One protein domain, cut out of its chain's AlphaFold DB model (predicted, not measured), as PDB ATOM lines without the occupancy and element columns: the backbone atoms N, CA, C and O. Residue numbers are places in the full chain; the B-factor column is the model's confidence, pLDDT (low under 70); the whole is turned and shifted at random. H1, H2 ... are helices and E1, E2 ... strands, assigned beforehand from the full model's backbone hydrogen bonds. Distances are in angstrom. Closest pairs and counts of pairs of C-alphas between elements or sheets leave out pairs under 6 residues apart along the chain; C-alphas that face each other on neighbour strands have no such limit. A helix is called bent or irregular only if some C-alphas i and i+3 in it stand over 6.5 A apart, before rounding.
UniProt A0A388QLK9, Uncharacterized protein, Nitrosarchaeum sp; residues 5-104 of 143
ATOM      1  N   GLU A   5     399.404 366.558 275.371       94.56
ATOM      2  CA  GLU A   5     400.268 366.789 276.527       94.56
ATOM      3  C   GLU A   5     401.668 367.193 276.060       94.56
ATOM      4  O   GLU A   5     402.086 366.840 274.953       94.56
ATOM      5  N   GLU A   6     402.367 367.988 276.874       94.19
ATOM      6  CA  GLU A   6     403.743 368.402 276.586       94.19
ATOM      7  C   GLU A   6     404.650 367.162 276.607       94.19
ATOM      8  O   GLU A   6     404.640 366.396 277.569       94.19
ATOM      9  N   ASP A   7     405.427 366.957 275.544       93.19
ATOM     10  CA  ASP A   7     406.328 365.803 275.393       93.19
ATOM     11  C   ASP A   7     407.808 366.203 275.450       93.19
ATOM     12  O   ASP A   7     408.703 365.409 275.163       93.19
ATOM     13  N   GLY A   8     408.067 367.455 275.824       90.94
ATOM     14  CA  GLY A   8     409.394 368.021 275.988       90.94
ATOM     15  C   GLY A   8     409.495 369.433 275.425       90.94
ATOM     16  O   GLY A   8     408.526 370.021 274.937       90.94
ATOM     17  N   ARG A   9     410.710 369.985 275.488       91.00
ATOM     18  CA  ARG A   9     411.010 371.337 275.007       91.00
ATOM     19  C   ARG A   9     412.248 371.350 274.131       91.00
ATOM     20  O   ARG A   9     413.290 370.817 274.501       91.00
ATOM     21  N   LEU A  10     412.138 371.989 272.973       86.06
ATOM     22  CA  LEU A  10     413.247 372.176 272.049       86.06
ATOM     23  C   LEU A  10     414.114 373.362 272.497       86.06
ATOM     24  O   LEU A  10     413.575 374.451 272.723       86.06
ATOM     25  N   PRO A  11     415.444 373.194 272.593       81.75
ATOM     26  CA  PRO A  11     416.335 374.275 272.991       81.75
ATOM     27  C   PRO A  11     416.415 375.343 271.896       81.75
ATOM     28  O   PRO A  11     416.648 375.043 270.721       81.75
ATOM     29  N   LEU A  12     416.261 376.612 272.277       80.94
ATOM     30  CA  LEU A  12     416.420 377.732 271.352       80.94
ATOM     31  C   LEU A  12     417.897 378.107 271.230       80.94
ATOM     32  O   LEU A  12     418.549 378.446 272.211       80.94
ATOM     33  N   ARG A  13     418.424 378.091 270.001       77.81
ATOM     34  CA  ARG A  13     419.831 378.443 269.721       77.81
ATOM     35  C   ARG A  13     420.079 379.954 269.591       77.81
ATOM     36  O   ARG A  13     421.231 380.369 269.516       77.81
ATOM     37  N   ARG A  14     419.022 380.775 269.491       78.62
ATOM     38  CA  ARG A  14     419.069 382.242 269.312       78.62
ATOM     39  C   ARG A  14     417.866 382.907 270.006       78.62
ATOM     40  O   ARG A  14     416.850 382.250 270.209       78.62
ATOM     41  N   GLY A  15     417.970 384.200 270.334       78.12
ATOM     42  CA  GLY A  15     416.916 384.993 270.998       78.12
ATOM     43  C   GLY A  15     417.228 385.342 272.466       78.12
ATOM     44  O   GLY A  15     418.359 385.141 272.904       78.12
ATOM     45  N   PRO A  16     416.271 385.877 273.243       83.12
ATOM     46  CA  PRO A  16     416.469 386.217 274.658       83.12
ATOM     47  C   PRO A  16     416.901 385.011 275.511       83.12
ATOM     48  O   PRO A  16     416.283 383.951 275.415       83.12
ATOM     49  N   LYS A  17     417.906 385.169 276.392       79.88
ATOM     50  CA  LYS A  17     418.432 384.083 277.256       79.88
ATOM     51  C   LYS A  17     417.341 383.362 278.058       79.88
ATOM     52  O   LYS A  17     417.330 382.140 278.098       79.88
ATOM     53  N   ALA A  18     416.364 384.103 278.582       78.88
ATOM     54  CA  ALA A  18     415.239 383.529 279.323       78.88
ATOM     55  C   ALA A  18     414.369 382.563 278.488       78.88
ATOM     56  O   ALA A  18     413.782 381.632 279.034       78.88
ATOM     57  N   LEU A  19     414.273 382.765 277.167       73.75
ATOM     58  CA  LEU A  19     413.586 381.838 276.259       73.75
ATOM     59  C   LEU A  19     414.499 380.682 275.839       73.75
ATOM     60  O   LEU A  19     414.017 379.568 275.654       73.75
ATOM     61  N   GLN A  20     415.810 380.922 275.742       76.88
ATOM     62  CA  GLN A  20     416.798 379.864 275.503       76.88
ATOM     63  C   GLN A  20     416.820 378.827 276.629       76.88
ATOM     64  O   GLN A  20     416.832 377.634 276.341       76.88
ATOM     65  N   GLU A  21     416.732 379.274 277.881       76.62
ATOM     66  CA  GLU A  21     416.642 378.401 279.059       76.62
ATOM     67  C   GLU A  21     415.310 377.642 279.131       76.62
ATOM     68  O   GLU A  21     415.280 376.482 279.531       76.62
ATOM     69  N   LYS A  22     414.200 378.275 278.727       81.44
ATOM     70  CA  LYS A  22     412.864 377.661 278.793       81.44
ATOM     71  C   LYS A  22     412.552 376.710 277.640       81.44
ATOM     72  O   LYS A  22     411.729 375.820 277.841       81.44
ATOM     73  N   GLY A  23     413.157 376.900 276.465       83.94
ATOM     74  CA  GLY A  23     412.860 376.143 275.244       83.94
ATOM     75  C   GLY A  23     411.441 376.360 274.692       83.94
ATOM     76  O   GLY A  23     410.594 376.995 275.323       83.94
ATOM     77  N   ILE A  24     411.172 375.829 273.493       86.31
ATOM     78  CA  ILE A  24     409.823 375.794 272.898       86.31
ATOM     79  C   ILE A  24     409.186 374.436 273.208       86.31
ATOM     80  O   ILE A  24     409.750 373.421 272.795       86.31
ATOM     81  N   PRO A  25     408.028 374.383 273.888       90.12
ATOM     82  CA  PRO A  25     407.349 373.123 274.140       90.12
ATOM     83  C   PRO A  25     406.839 372.506 272.838       90.12
ATOM     84  O   PRO A  25     406.294 373.200 271.978       90.12
ATOM     85  N   TYR A  26     406.991 371.194 272.720       92.44
ATOM     86  CA  TYR A  26     406.285 370.400 271.725       92.44
ATOM     87  C   TYR A  26     405.344 369.428 272.424       92.44
ATOM     88  O   TYR A  26     405.529 369.067 273.586       92.44
ATOM     89  N   TYR A  27     404.300 369.037 271.705       94.50
ATOM     90  CA  TYR A  27     403.193 368.276 272.254       94.50
ATOM     91  C   TYR A  27     403.034 366.967 271.500       94.50
ATOM     92  O   TYR A  27     403.285 366.900 270.293       94.50
ATOM     93  N   LYS A  28     402.547 365.952 272.205       94.19
ATOM     94  CA  LYS A  28     402.044 364.716 271.606       94.19
ATOM     95  C   LYS A  28     400.563 364.555 271.905       94.19
ATOM     96  O   LYS A  28     400.039 365.142 272.852       94.19
ATOM     97  N   LEU A  29     399.889 363.740 271.102       95.25
ATOM     98  CA  LEU A  29     398.510 363.367 271.382       95.25
ATOM     99  C   LEU A  29     398.461 362.448 272.604       95.25
ATOM    100  O   LEU A  29     399.210 361.474 272.702       95.25
ATOM    101  N   THR A  30     397.534 362.734 273.514       95.88
ATOM    102  CA  THR A  30     397.151 361.763 274.543       95.88
ATOM    103  C   THR A  30     396.369 360.627 273.886       95.88
ATOM    104  O   THR A  30     395.931 360.734 272.739       95.88
ATOM    105  N   LYS A  31     396.083 359.545 274.617       94.81
ATOM    106  CA  LYS A  31     395.215 358.473 274.101       94.81
ATOM    107  C   LYS A  31     393.832 358.987 273.654       94.81
ATOM    108  O   LYS A  31     393.311 358.527 272.642       94.81
ATOM    109  N   LYS A  32     393.269 359.985 274.358       95.19
ATOM    110  CA  LYS A  32     392.034 360.682 273.942       95.19
ATOM    111  C   LYS A  32     392.249 361.427 272.623       95.19
ATOM    112  O   LYS A  32     391.413 361.333 271.733       95.19
ATOM    113  N   GLY A  33     393.374 362.128 272.487       95.81
ATOM    114  CA  GLY A  33     393.752 362.813 271.252       95.81
ATOM    115  C   GLY A  33     393.923 361.873 270.062       95.81
ATOM    116  O   GLY A  33     393.448 362.190 268.978       95.81
ATOM    117  N   VAL A  34     394.534 360.702 270.261       96.19
ATOM    118  CA  VAL A  34     394.665 359.671 269.218       96.19
ATOM    119  C   VAL A  34     393.287 359.179 268.771       96.19
ATOM    120  O   VAL A  34     393.034 359.095 267.572       96.19
ATOM    121  N   LEU A  35     392.371 358.927 269.711       95.44
ATOM    122  CA  LEU A  35     390.996 358.528 269.395       95.44
ATOM    123  C   LEU A  35     390.248 359.595 268.576       95.44
ATOM    124  O   LEU A  35     389.558 359.262 267.617       95.44
ATOM    125  N   VAL A  36     390.422 360.875 268.916       96.12
ATOM    126  CA  VAL A  36     389.875 361.998 268.135       96.12
ATOM    127  C   VAL A  36     390.551 362.103 266.765       96.12
ATOM    128  O   VAL A  36     389.889 362.327 265.762       96.12
ATOM    129  N   ALA A  37     391.861 361.891 266.668       96.00
ATOM    130  CA  ALA A  37     392.556 361.925 265.384       96.00
ATOM    131  C   ALA A  37     392.078 360.811 264.431       96.00
ATOM    132  O   ALA A  37     391.980 361.038 263.226       96.00
ATOM    133  N   LEU A  38     391.716 359.633 264.954       96.12
ATOM    134  CA  LEU A  38     391.117 358.544 264.166       96.12
ATOM    135  C   LEU A  38     389.762 358.921 263.549       96.12
ATOM    136  O   LEU A  38     389.384 358.356 262.522       96.12
ATOM    137  N   SER A  39     389.051 359.882 264.144       95.25
ATOM    138  CA  SER A  39     387.728 360.325 263.704       95.25
ATOM    139  C   SER A  39     387.754 361.404 262.614       95.25
ATOM    140  O   SER A  39     386.694 361.792 262.129       95.25
ATOM    141  N   ILE A  40     388.934 361.922 262.257       95.25
ATOM    142  CA  ILE A  40     389.117 363.036 261.316       95.25
ATOM    143  C   ILE A  40     389.631 362.486 259.979       95.25
ATOM    144  O   ILE A  40     390.665 361.815 259.930       95.25
ATOM    145  N   SER A  41     388.924 362.761 258.882       90.31
ATOM    146  CA  SER A  41     389.216 362.220 257.544       90.31
ATOM    147  C   SER A  41     390.567 362.663 256.982       90.31
ATOM    148  O   SER A  41     391.231 361.886 256.294       90.31
ATOM    149  N   GLU A  42     390.991 363.884 257.297       92.62
ATOM    150  CA  GLU A  42     392.183 364.546 256.755       92.62
ATOM    151  C   GLU A  42     393.480 364.066 257.419       92.62
ATOM    152  O   GLU A  42     394.583 364.353 256.939       92.62
ATOM    153  N   VAL A  43     393.373 363.334 258.532       92.75
ATOM    154  CA  VAL A  43     394.536 362.811 259.245       92.75
ATOM    155  C   VAL A  43     395.213 361.738 258.395       92.75
ATOM    156  O   VAL A  43     394.629 360.718 258.019       92.75
ATOM    157  N   LYS A  44     396.494 361.967 258.104       90.25
ATOM    158  CA  LYS A  44     397.356 361.001 257.418       90.25
ATOM    159  C   LYS A  44     397.798 359.907 258.391       90.25
ATOM    160  O   LYS A  44     397.926 360.148 259.588       90.25
ATOM    161  N   ASN A  45     398.092 358.714 257.871       89.88
ATOM    162  CA  ASN A  45     398.613 357.579 258.647       89.88
ATOM    163  C   ASN A  45     397.700 357.114 259.802       89.88
ATOM    164  O   ASN A  45     398.199 356.651 260.832       89.88
ATOM    165  N   ARG A  46     396.371 357.199 259.639       92.81
ATOM    166  CA  ARG A  46     395.397 356.731 260.644       92.81
ATOM    167  C   ARG A  46     395.583 355.261 261.043       92.81
ATOM    168  O   ARG A  46     395.372 354.920 262.199       92.81
ATOM    169  N   GLU A  47     396.101 354.417 260.154       92.12
ATOM    170  CA  GLU A  47     396.447 353.023 260.472       92.12
ATOM    171  C   GLU A  47     397.509 352.916 261.576       92.12
ATOM    172  O   GLU A  47     397.414 352.081 262.477       92.12
ATOM    173  N   LYS A  48     398.528 353.787 261.540       94.00
ATOM    174  CA  LYS A  48     399.569 353.838 262.574       94.00
ATOM    175  C   LYS A  48     398.992 354.334 263.897       94.00
ATOM    176  O   LYS A  48     399.335 353.789 264.941       94.00
ATOM    177  N   LEU A  49     398.099 355.325 263.844       95.19
ATOM    178  CA  LEU A  49     397.393 355.830 265.024       95.19
ATOM    179  C   LEU A  49     396.508 354.755 265.660       95.19
ATOM    180  O   LEU A  49     396.453 354.665 266.882       95.19
ATOM    181  N   LEU A  50     395.869 353.902 264.857       94.75
ATOM    182  CA  LEU A  50     395.048 352.803 265.363       94.75
ATOM    183  C   LEU A  50     395.899 351.777 266.120       94.75
ATOM    184  O   LEU A  50     395.555 351.382 267.233       94.75
ATOM    185  N   LYS A  51     397.050 351.399 265.550       94.00
ATOM    186  CA  LYS A  51     398.026 350.524 266.222       94.00
ATOM    187  C   LYS A  51     398.539 351.152 267.518       94.00
ATOM    188  O   LYS A  51     398.634 350.476 268.540       94.00
ATOM    189  N   GLU A  52     398.835 352.452 267.500       94.69
ATOM    190  CA  GLU A  52     399.233 353.179 268.704       94.69
ATOM    191  C   GLU A  52     398.128 353.144 269.770       94.69
ATOM    192  O   GLU A  52     398.406 352.843 270.934       94.69
ATOM    193  N   PHE A  53     396.878 353.391 269.380       95.31
ATOM    194  CA  PHE A  53     395.727 353.378 270.276       95.31
ATOM    195  C   PHE A  53     395.583 352.034 271.006       95.31
ATOM    196  O   PHE A  53     395.511 352.004 272.241       95.31
ATOM    197  N   PHE A  54     395.620 350.917 270.272       95.12
ATOM    198  CA  PHE A  54     395.480 349.583 270.864       95.12
ATOM    199  C   PHE A  54     396.708 349.115 271.652       95.12
ATOM    200  O   PHE A  54     396.559 348.431 272.668       95.12
ATOM    201  N   SER A  55     397.916 349.579 271.312       93.88
ATOM    202  CA  SER A  55     399.109 349.287 272.126       93.88
ATOM    203  C   SER A  55     399.029 349.846 273.555       93.88
ATOM    204  O   SER A  55     399.621 349.282 274.474       93.88
ATOM    205  N   LYS A  56     398.254 350.923 273.750       90.94
ATOM    206  CA  LYS A  56     397.988 351.579 275.042       90.94
ATOM    207  C   LYS A  56     396.586 351.247 275.593       90.94
ATOM    208  O   LYS A  56     396.085 351.953 276.474       90.94
ATOM    209  N   SER A  57     395.912 350.241 275.033       90.62
ATOM    210  CA  SER A  57     394.537 349.876 275.389       90.62
ATOM    211  C   SER A  57     394.446 348.894 276.552       90.62
ATOM    212  O   SER A  57     395.328 348.050 276.739       90.62
ATOM    213  N   ASP A  58     393.388 349.036 277.347       89.00
ATOM    214  CA  ASP A  58     393.079 348.124 278.446       89.00
ATOM    215  C   ASP A  58     392.486 346.797 277.936       89.00
ATOM    216  O   ASP A  58     392.308 346.590 276.733       89.00
ATOM    217  N   SER A  59     392.213 345.855 278.845       85.69
ATOM    218  CA  SER A  59     391.709 344.533 278.464       85.69
ATOM    219  C   SER A  59     390.352 344.581 277.761       85.69
ATOM    220  O   SER A  59     390.128 343.749 276.889       85.69
ATOM    221  N   LYS A  60     389.478 345.538 278.099       86.12
ATOM    222  CA  LYS A  60     388.146 345.671 277.487       86.12
ATOM    223  C   LYS A  60     388.251 346.243 276.080       86.12
ATOM    224  O   LYS A  60     387.642 345.733 275.151       86.12
ATOM    225  N   GLU A  61     389.069 347.272 275.901       90.50
ATOM    226  CA  GLU A  61     389.306 347.889 274.594       90.50
ATOM    227  C   GLU A  61     389.979 346.911 273.617       90.50
ATOM    228  O   GLU A  61     389.660 346.903 272.425       90.50
ATOM    229  N   LYS A  62     390.865 346.038 274.118       89.75
ATOM    230  CA  LYS A  62     391.521 344.993 273.318       89.75
ATOM    231  C   LYS A  62     390.568 343.936 272.764       89.75
ATOM    232  O   LYS A  62     390.894 343.321 271.750       89.75
ATOM    233  N   GLU A  63     389.384 343.750 273.348       90.44
ATOM    234  CA  GLU A  63     388.363 342.852 272.785       90.44
ATOM    235  C   GLU A  63     387.950 343.288 271.370       90.44
ATOM    236  O   GLU A  63     387.659 342.451 270.512       90.44
ATOM    237  N   TYR A  64     387.992 344.596 271.094       91.44
ATOM    238  CA  TYR A  64     387.640 345.155 269.792       91.44
ATOM    239  C   TYR A  64     388.813 345.223 268.808       91.44
ATOM    240  O   TYR A  64     388.579 345.361 267.606       91.44
ATOM    241  N   GLU A  65     390.059 345.101 269.273       93.38
ATOM    242  CA  GLU A  65     391.265 345.287 268.452       93.38
ATOM    243  C   GLU A  65     391.258 344.374 267.222       93.38
ATOM    244  O   GLU A  65     391.450 344.835 266.095       93.38
ATOM    245  N   ARG A  66     390.975 343.081 267.422       93.12
ATOM    246  CA  ARG A  66     391.002 342.084 266.344       93.12
ATOM    247  C   ARG A  66     389.981 342.392 265.249       93.12
ATOM    248  O   ARG A  66     390.325 342.365 264.069       93.12
ATOM    249  N   ILE A  67     388.730 342.661 265.630       92.94
ATOM    250  CA  ILE A  67     387.651 342.898 264.663       92.94
ATOM    251  C   ILE A  67     387.821 344.248 263.961       92.94
ATOM    252  O   ILE A  67     387.678 344.311 262.745       92.94
ATOM    253  N   ILE A  68     388.207 345.304 264.685       94.38
ATOM    254  CA  ILE A  68     388.450 346.630 264.101       94.38
ATOM    255  C   ILE A  68     389.640 346.588 263.139       94.38
ATOM    256  O   ILE A  68     389.566 347.180 262.067       94.38
ATOM    257  N   THR A  69     390.711 345.865 263.475       93.81
ATOM    258  CA  THR A  69     391.869 345.718 262.578       93.81
ATOM    259  C   THR A  69     391.485 344.985 261.292       93.81
ATOM    260  O   THR A  69     391.828 345.440 260.206       93.81
ATOM    261  N   SER A  70     390.699 343.909 261.387       94.00
ATOM    262  CA  SER A  70     390.217 343.181 260.204       94.00
ATOM    263  C   SER A  70     389.262 344.014 259.335       94.00
ATOM    264  O   SER A  70     389.334 343.973 258.104       94.00
ATOM    265  N   LEU A  71     388.384 344.808 259.959       93.12
ATOM    266  CA  LEU A  71     387.510 345.737 259.243       93.12
ATOM    267  C   LEU A  71     388.299 346.873 258.591       93.12
ATOM    268  O   LEU A  71     387.932 347.307 257.506       93.12
ATOM    269  N   LEU A  72     389.390 347.338 259.201       93.62
ATOM    270  CA  LEU A  72     390.231 348.378 258.616       93.62
ATOM    271  C   LEU A  72     390.865 347.913 257.296       93.62
ATOM    272  O   LEU A  72     390.903 348.687 256.343       93.62
ATOM    273  N   GLU A  73     391.328 346.663 257.236       92.25
ATOM    274  CA  GLU A  73     391.962 346.083 256.042       92.25
ATOM    275  C   GLU A  73     390.990 345.942 254.862       92.25
ATOM    276  O   GLU A  73     391.384 346.086 253.707       92.25
ATOM    277  N   THR A  74     389.717 345.663 255.148       92.25
ATOM    278  CA  THR A  74     388.701 345.343 254.128       92.25
ATOM    279  C   THR A  74     387.740 346.496 253.840       92.25
ATOM    280  O   THR A  74     387.212 346.606 252.736       92.25
ATOM    281  N   SER A  75     387.503 347.367 254.818       92.38
ATOM    282  CA  SER A  75     386.544 348.473 254.768       92.38
ATOM    283  C   SER A  75     387.007 349.655 255.645       92.38
ATOM    284  O   SER A  75     386.424 349.956 256.697       92.38
ATOM    285  N   PRO A  76     388.073 350.369 255.234       92.12
ATOM    286  CA  PRO A  76     388.657 351.441 256.036       92.12
ATOM    287  C   PRO A  76     387.687 352.603 256.264       92.12
ATOM    288  O   PRO A  76     387.594 353.118 257.378       92.12
ATOM    289  N   ASN A  77     386.911 352.987 255.247       91.12
ATOM    290  CA  ASN A  77     385.937 354.078 255.360       91.12
ATOM    291  C   ASN A  77     384.852 353.767 256.397       91.12
ATOM    292  O   ASN A  77     384.558 354.608 257.246       91.12
ATOM    293  N   PHE A  78     384.311 352.545 256.382       91.56
ATOM    294  CA  PHE A  78     383.355 352.099 257.393       91.56
ATOM    295  C   PHE A  78     383.992 352.108 258.785       91.56
ATOM    296  O   PHE A  78     383.431 352.688 259.714       91.56
ATOM    297  N   THR A  79     385.199 351.558 258.916       93.12
ATOM    298  CA  THR A  79     385.916 351.502 260.197       93.12
ATOM    299  C   THR A  79     386.134 352.892 260.793       93.12
ATOM    300  O   THR A  79     385.805 353.126 261.955       93.12
ATOM    301  N   TYR A  80     386.610 353.857 260.002       94.00
ATOM    302  CA  TYR A  80     386.776 355.236 260.469       94.00
ATOM    303  C   TYR A  80     385.445 355.937 260.759       94.00
ATOM    304  O   TYR A  80     385.381 356.751 261.681       94.00
ATOM    305  N   SER A  81     384.367 355.584 260.053       92.19
ATOM    306  CA  SER A  81     383.033 356.124 260.342       92.19
ATOM    307  C   SER A  81     382.533 355.742 261.744       92.19
ATOM    308  O   SER A  81     381.835 356.533 262.380       92.19
ATOM    309  N   ILE A  82     382.945 354.585 262.282       92.44
ATOM    310  CA  ILE A  82     382.628 354.176 263.661       92.44
ATOM    311  C   ILE A  82     383.286 355.136 264.660       92.44
ATOM    312  O   ILE A  82     382.618 355.641 265.565       92.44
ATOM    313  N   PHE A  83     384.571 355.451 264.470       94.12
ATOM    314  CA  PHE A  83     385.289 356.426 265.301       94.12
ATOM    315  C   PHE A  83     384.689 357.829 265.182       94.12
ATOM    316  O   PHE A  83     384.502 358.504 266.194       94.12
ATOM    317  N   GLN A  84     384.321 358.246 263.967       93.56
ATOM    318  CA  GLN A  84     383.607 359.500 263.718       93.56
ATOM    319  C   GLN A  84     382.309 359.594 264.509       93.56
ATOM    320  O   GLN A  84     382.085 360.586 265.202       93.56
ATOM    321  N   LYS A  85     381.478 358.554 264.471       92.31
ATOM    322  CA  LYS A  85     380.215 358.523 265.215       92.31
ATOM    323  C   LYS A  85     380.432 358.510 266.723       92.31
ATOM    324  O   LYS A  85     379.726 359.219 267.431       92.31
ATOM    325  N   TYR A  86     381.429 357.774 267.209       93.62
ATOM    326  CA  TYR A  86     381.773 357.734 268.631       93.62
ATOM    327  C   TYR A  86     382.228 359.095 269.160       93.62
ATOM    328  O   TYR A  86     381.703 359.585 270.161       93.62
ATOM    329  N   VAL A  87     383.157 359.749 268.463       94.44
ATOM    330  CA  VAL A  87     383.638 361.079 268.854       94.44
ATOM    331  C   VAL A  87     382.530 362.119 268.701       94.44
ATOM    332  O   VAL A  87     382.367 362.956 269.584       94.44
ATOM    333  N   LYS A  88     381.703 362.032 267.651       93.38
ATOM    334  CA  LYS A  88     380.533 362.903 267.490       93.38
ATOM    335  C   LYS A  88     379.541 362.744 268.643       93.38
ATOM    336  O   LYS A  88     379.090 363.743 269.185       93.38
ATOM    337  N   ALA A  89     379.238 361.516 269.056       93.31
ATOM    338  CA  ALA A  89     378.362 361.246 270.194       93.31
ATOM    339  C   ALA A  89     378.892 361.868 271.496       93.31
ATOM    340  O   ALA A  89     378.112 362.378 272.300       93.31
ATOM    341  N   PHE A  90     380.211 361.868 271.686       93.06
ATOM    342  CA  PHE A  90     380.851 362.584 272.785       93.06
ATOM    343  C   PHE A  90     380.714 364.112 272.644       93.06
ATOM    344  O   PHE A  90     380.289 364.768 273.590       93.06
ATOM    345  N   CYS A  91     380.990 364.680 271.465       92.62
ATOM    346  CA  CYS A  91     380.815 366.118 271.207       92.62
ATOM    347  C   CYS A  91     379.364 366.589 271.409       92.62
ATOM    348  O   CYS A  91     379.135 367.693 271.896       92.62
ATOM    349  N   ASP A  92     378.390 365.735 271.084       92.44
ATOM    350  CA  ASP A  92     376.957 365.987 271.259       92.44
ATOM    351  C   ASP A  92     376.481 365.761 272.715       92.44
ATOM    352  O   ASP A  92     375.280 365.795 272.982       92.44
ATOM    353  N   ASN A  93     377.391 365.504 273.665       91.75
ATOM    354  CA  ASN A  93     377.107 365.167 275.069       91.75
ATOM    355  C   ASN A  93     376.238 363.909 275.277       91.75
ATOM    356  O   ASN A  93     375.694 363.700 276.361       91.75
ATOM    357  N   LYS A  94     376.118 363.043 274.263       91.44
ATOM    358  CA  LYS A  94     375.411 361.754 274.370       91.44
ATOM    359  C   LYS A  94     376.265 360.699 275.072       91.44
ATOM    360  O   LYS A  94     375.739 359.800 275.720       91.44
ATOM    361  N   ILE A  95     377.588 360.832 274.977       91.75
ATOM    362  CA  ILE A  95     378.568 360.049 275.731       91.75
ATOM    363  C   ILE A  95     379.353 361.004 276.629       91.75
ATOM    364  O   ILE A  95     379.869 362.009 276.154       91.75
ATOM    365  N   LYS A  96     379.475 360.676 277.920       90.31
ATOM    366  CA  LYS A  96     380.160 361.536 278.903       90.31
ATOM    367  C   LYS A  96     381.677 361.575 278.733       90.31
ATOM    368  O   LYS A  96     382.278 362.622 278.921       90.31
ATOM    369  N   ASP A  97     382.281 360.444 278.366       91.62
ATOM    370  CA  ASP A  97     383.732 360.291 278.280       91.62
ATOM    371  C   ASP A  97     384.158 359.454 277.072       91.62
ATOM    372  O   ASP A  97     383.631 358.363 276.826       91.62
ATOM    373  N   LEU A  98     385.186 359.947 276.370       92.06
ATOM    374  CA  LEU A  98     385.833 359.258 275.250       92.06
ATOM    375  C   LEU A  98     386.505 357.944 275.666       92.06
ATOM    376  O   LEU A  98     386.493 356.989 274.893       92.06
ATOM    377  N   LEU A  99     387.083 357.900 276.871       92.75
ATOM    378  CA  LEU A  99     387.776 356.729 277.403       92.75
ATOM    379  C   LEU A  99     387.105 356.218 278.689       92.75
ATOM    380  O   LEU A  99     386.628 357.042 279.469       92.75
ATOM    381  N   PRO A 100     387.098 354.895 278.935       92.38
ATOM    382  CA  PRO A 100     387.576 353.847 278.025       92.38
ATOM    383  C   PRO A 100     386.728 353.779 276.748       92.38
ATOM    384  O   PRO A 100     385.542 354.146 276.758       92.38
ATOM    385  N   PHE A 101     387.368 353.391 275.643       92.12
ATOM    386  CA  PHE A 101     386.689 353.202 274.368       92.12
ATOM    387  C   PHE A 101     385.784 351.977 274.452       92.12
ATOM    388  O   PHE A 101     386.229 350.860 274.697       92.12
ATOM    389  N   ASP A 102     384.489 352.213 274.282       90.56
ATOM    390  CA  ASP A 102     383.466 351.205 274.518       90.56
ATOM    391  C   ASP A 102     382.354 351.344 273.480       90.56
ATOM    392  O   ASP A 102     381.538 352.268 273.530       90.56
ATOM    393  N   LEU A 103     382.324 350.409 272.529       87.25
ATOM    394  CA  LEU A 103     381.341 350.395 271.448       87.25
ATOM    395  C   LEU A 103     379.911 350.165 271.950       87.25
ATOM    396  O   LEU A 103     378.968 350.493 271.230       87.25
ATOM    397  N   SER A 104     379.710 349.652 273.169       86.69
ATOM    398  CA  SER A 104     378.362 349.511 273.729       86.69
ATOM    399  C   SER A 104     377.666 350.866 273.888       86.69
ATOM    400  O   SER A 104     376.465 350.955 273.641       86.69
TER     401      SER A 104
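Overview. This is residues 5 to 104 of the 143 residues of an uncharacterized protein of Nitrosarchaeum sp (UniProt A0A388QLK9). A narrow two-stranded ribbon, E1 and E2 with the short helix H1 at its far end, makes an arm that leads into a head of four helices, H2 to H5. In the head each helix touches the next, and H5 folds back onto H2; the arm makes the length. The printed part has 100 residues, in the order E1 H1 E2 H2 H3 H4 H5, and its one sheet is E1 - E2, antiparallel. The class is mostly helix; the whole is loose, with a radius of gyration of the C-alphas of 17.4 A, and spans 52 by 30 by 27 A.

Along the chain. E1, residues 5 to 10, begins at C-alpha 5 (400.268, 366.789, 276.527); E2 is residues 24 to 29, 16.9 A long. H1 is residues 17 to 22, H2 31 to 38 and H3 46 to 55. H4, residues 59 to 74, is 24.5 A long and irregular, with C-alphas 63 and 66 at 7.0 A, and has a kink of 31 degrees near residue 67. H5, residues 76 to 91, is 22.5 A long and ends at C-alpha 91 (380.815, 366.118, 271.207).

Arrangement. E1 and E2 stand at 146 degrees, with N 7 and O 26 at 2.9 A. H1 is apart from H2. H2 and H3, a helical hairpin, touch at Leu 38 and Arg 46, the closest C-alphas, 5.8 A. H5, with residues 80 to 87 alone, touches H2 at a steep tilt of 53 degrees, closest C-alphas Leu 38 and Phe 83, 6.3 A. H3 and H4, also a hairpin, touch at a shallow tilt of 24 degrees, closest C-alphas Phe 54 and Glu 65, 6.5 A. H4 and H5, a hairpin too, touch at Leu 72 and Thr 79, the closest C-alphas, 5.6 A. Every O i to N i+4 pair is within hydrogen-bond range in H1, H2 and H3; in H4 7 of 12 are and in H5 11 of 12.

Size, cuts and confidence. The C-alphas farthest apart, of Lys 17 and Thr 74, are 54.0 A apart. The printed part has no cut and no long link; residues 92 to 104 hold no named element. No printed residue is under 70 in pLDDT.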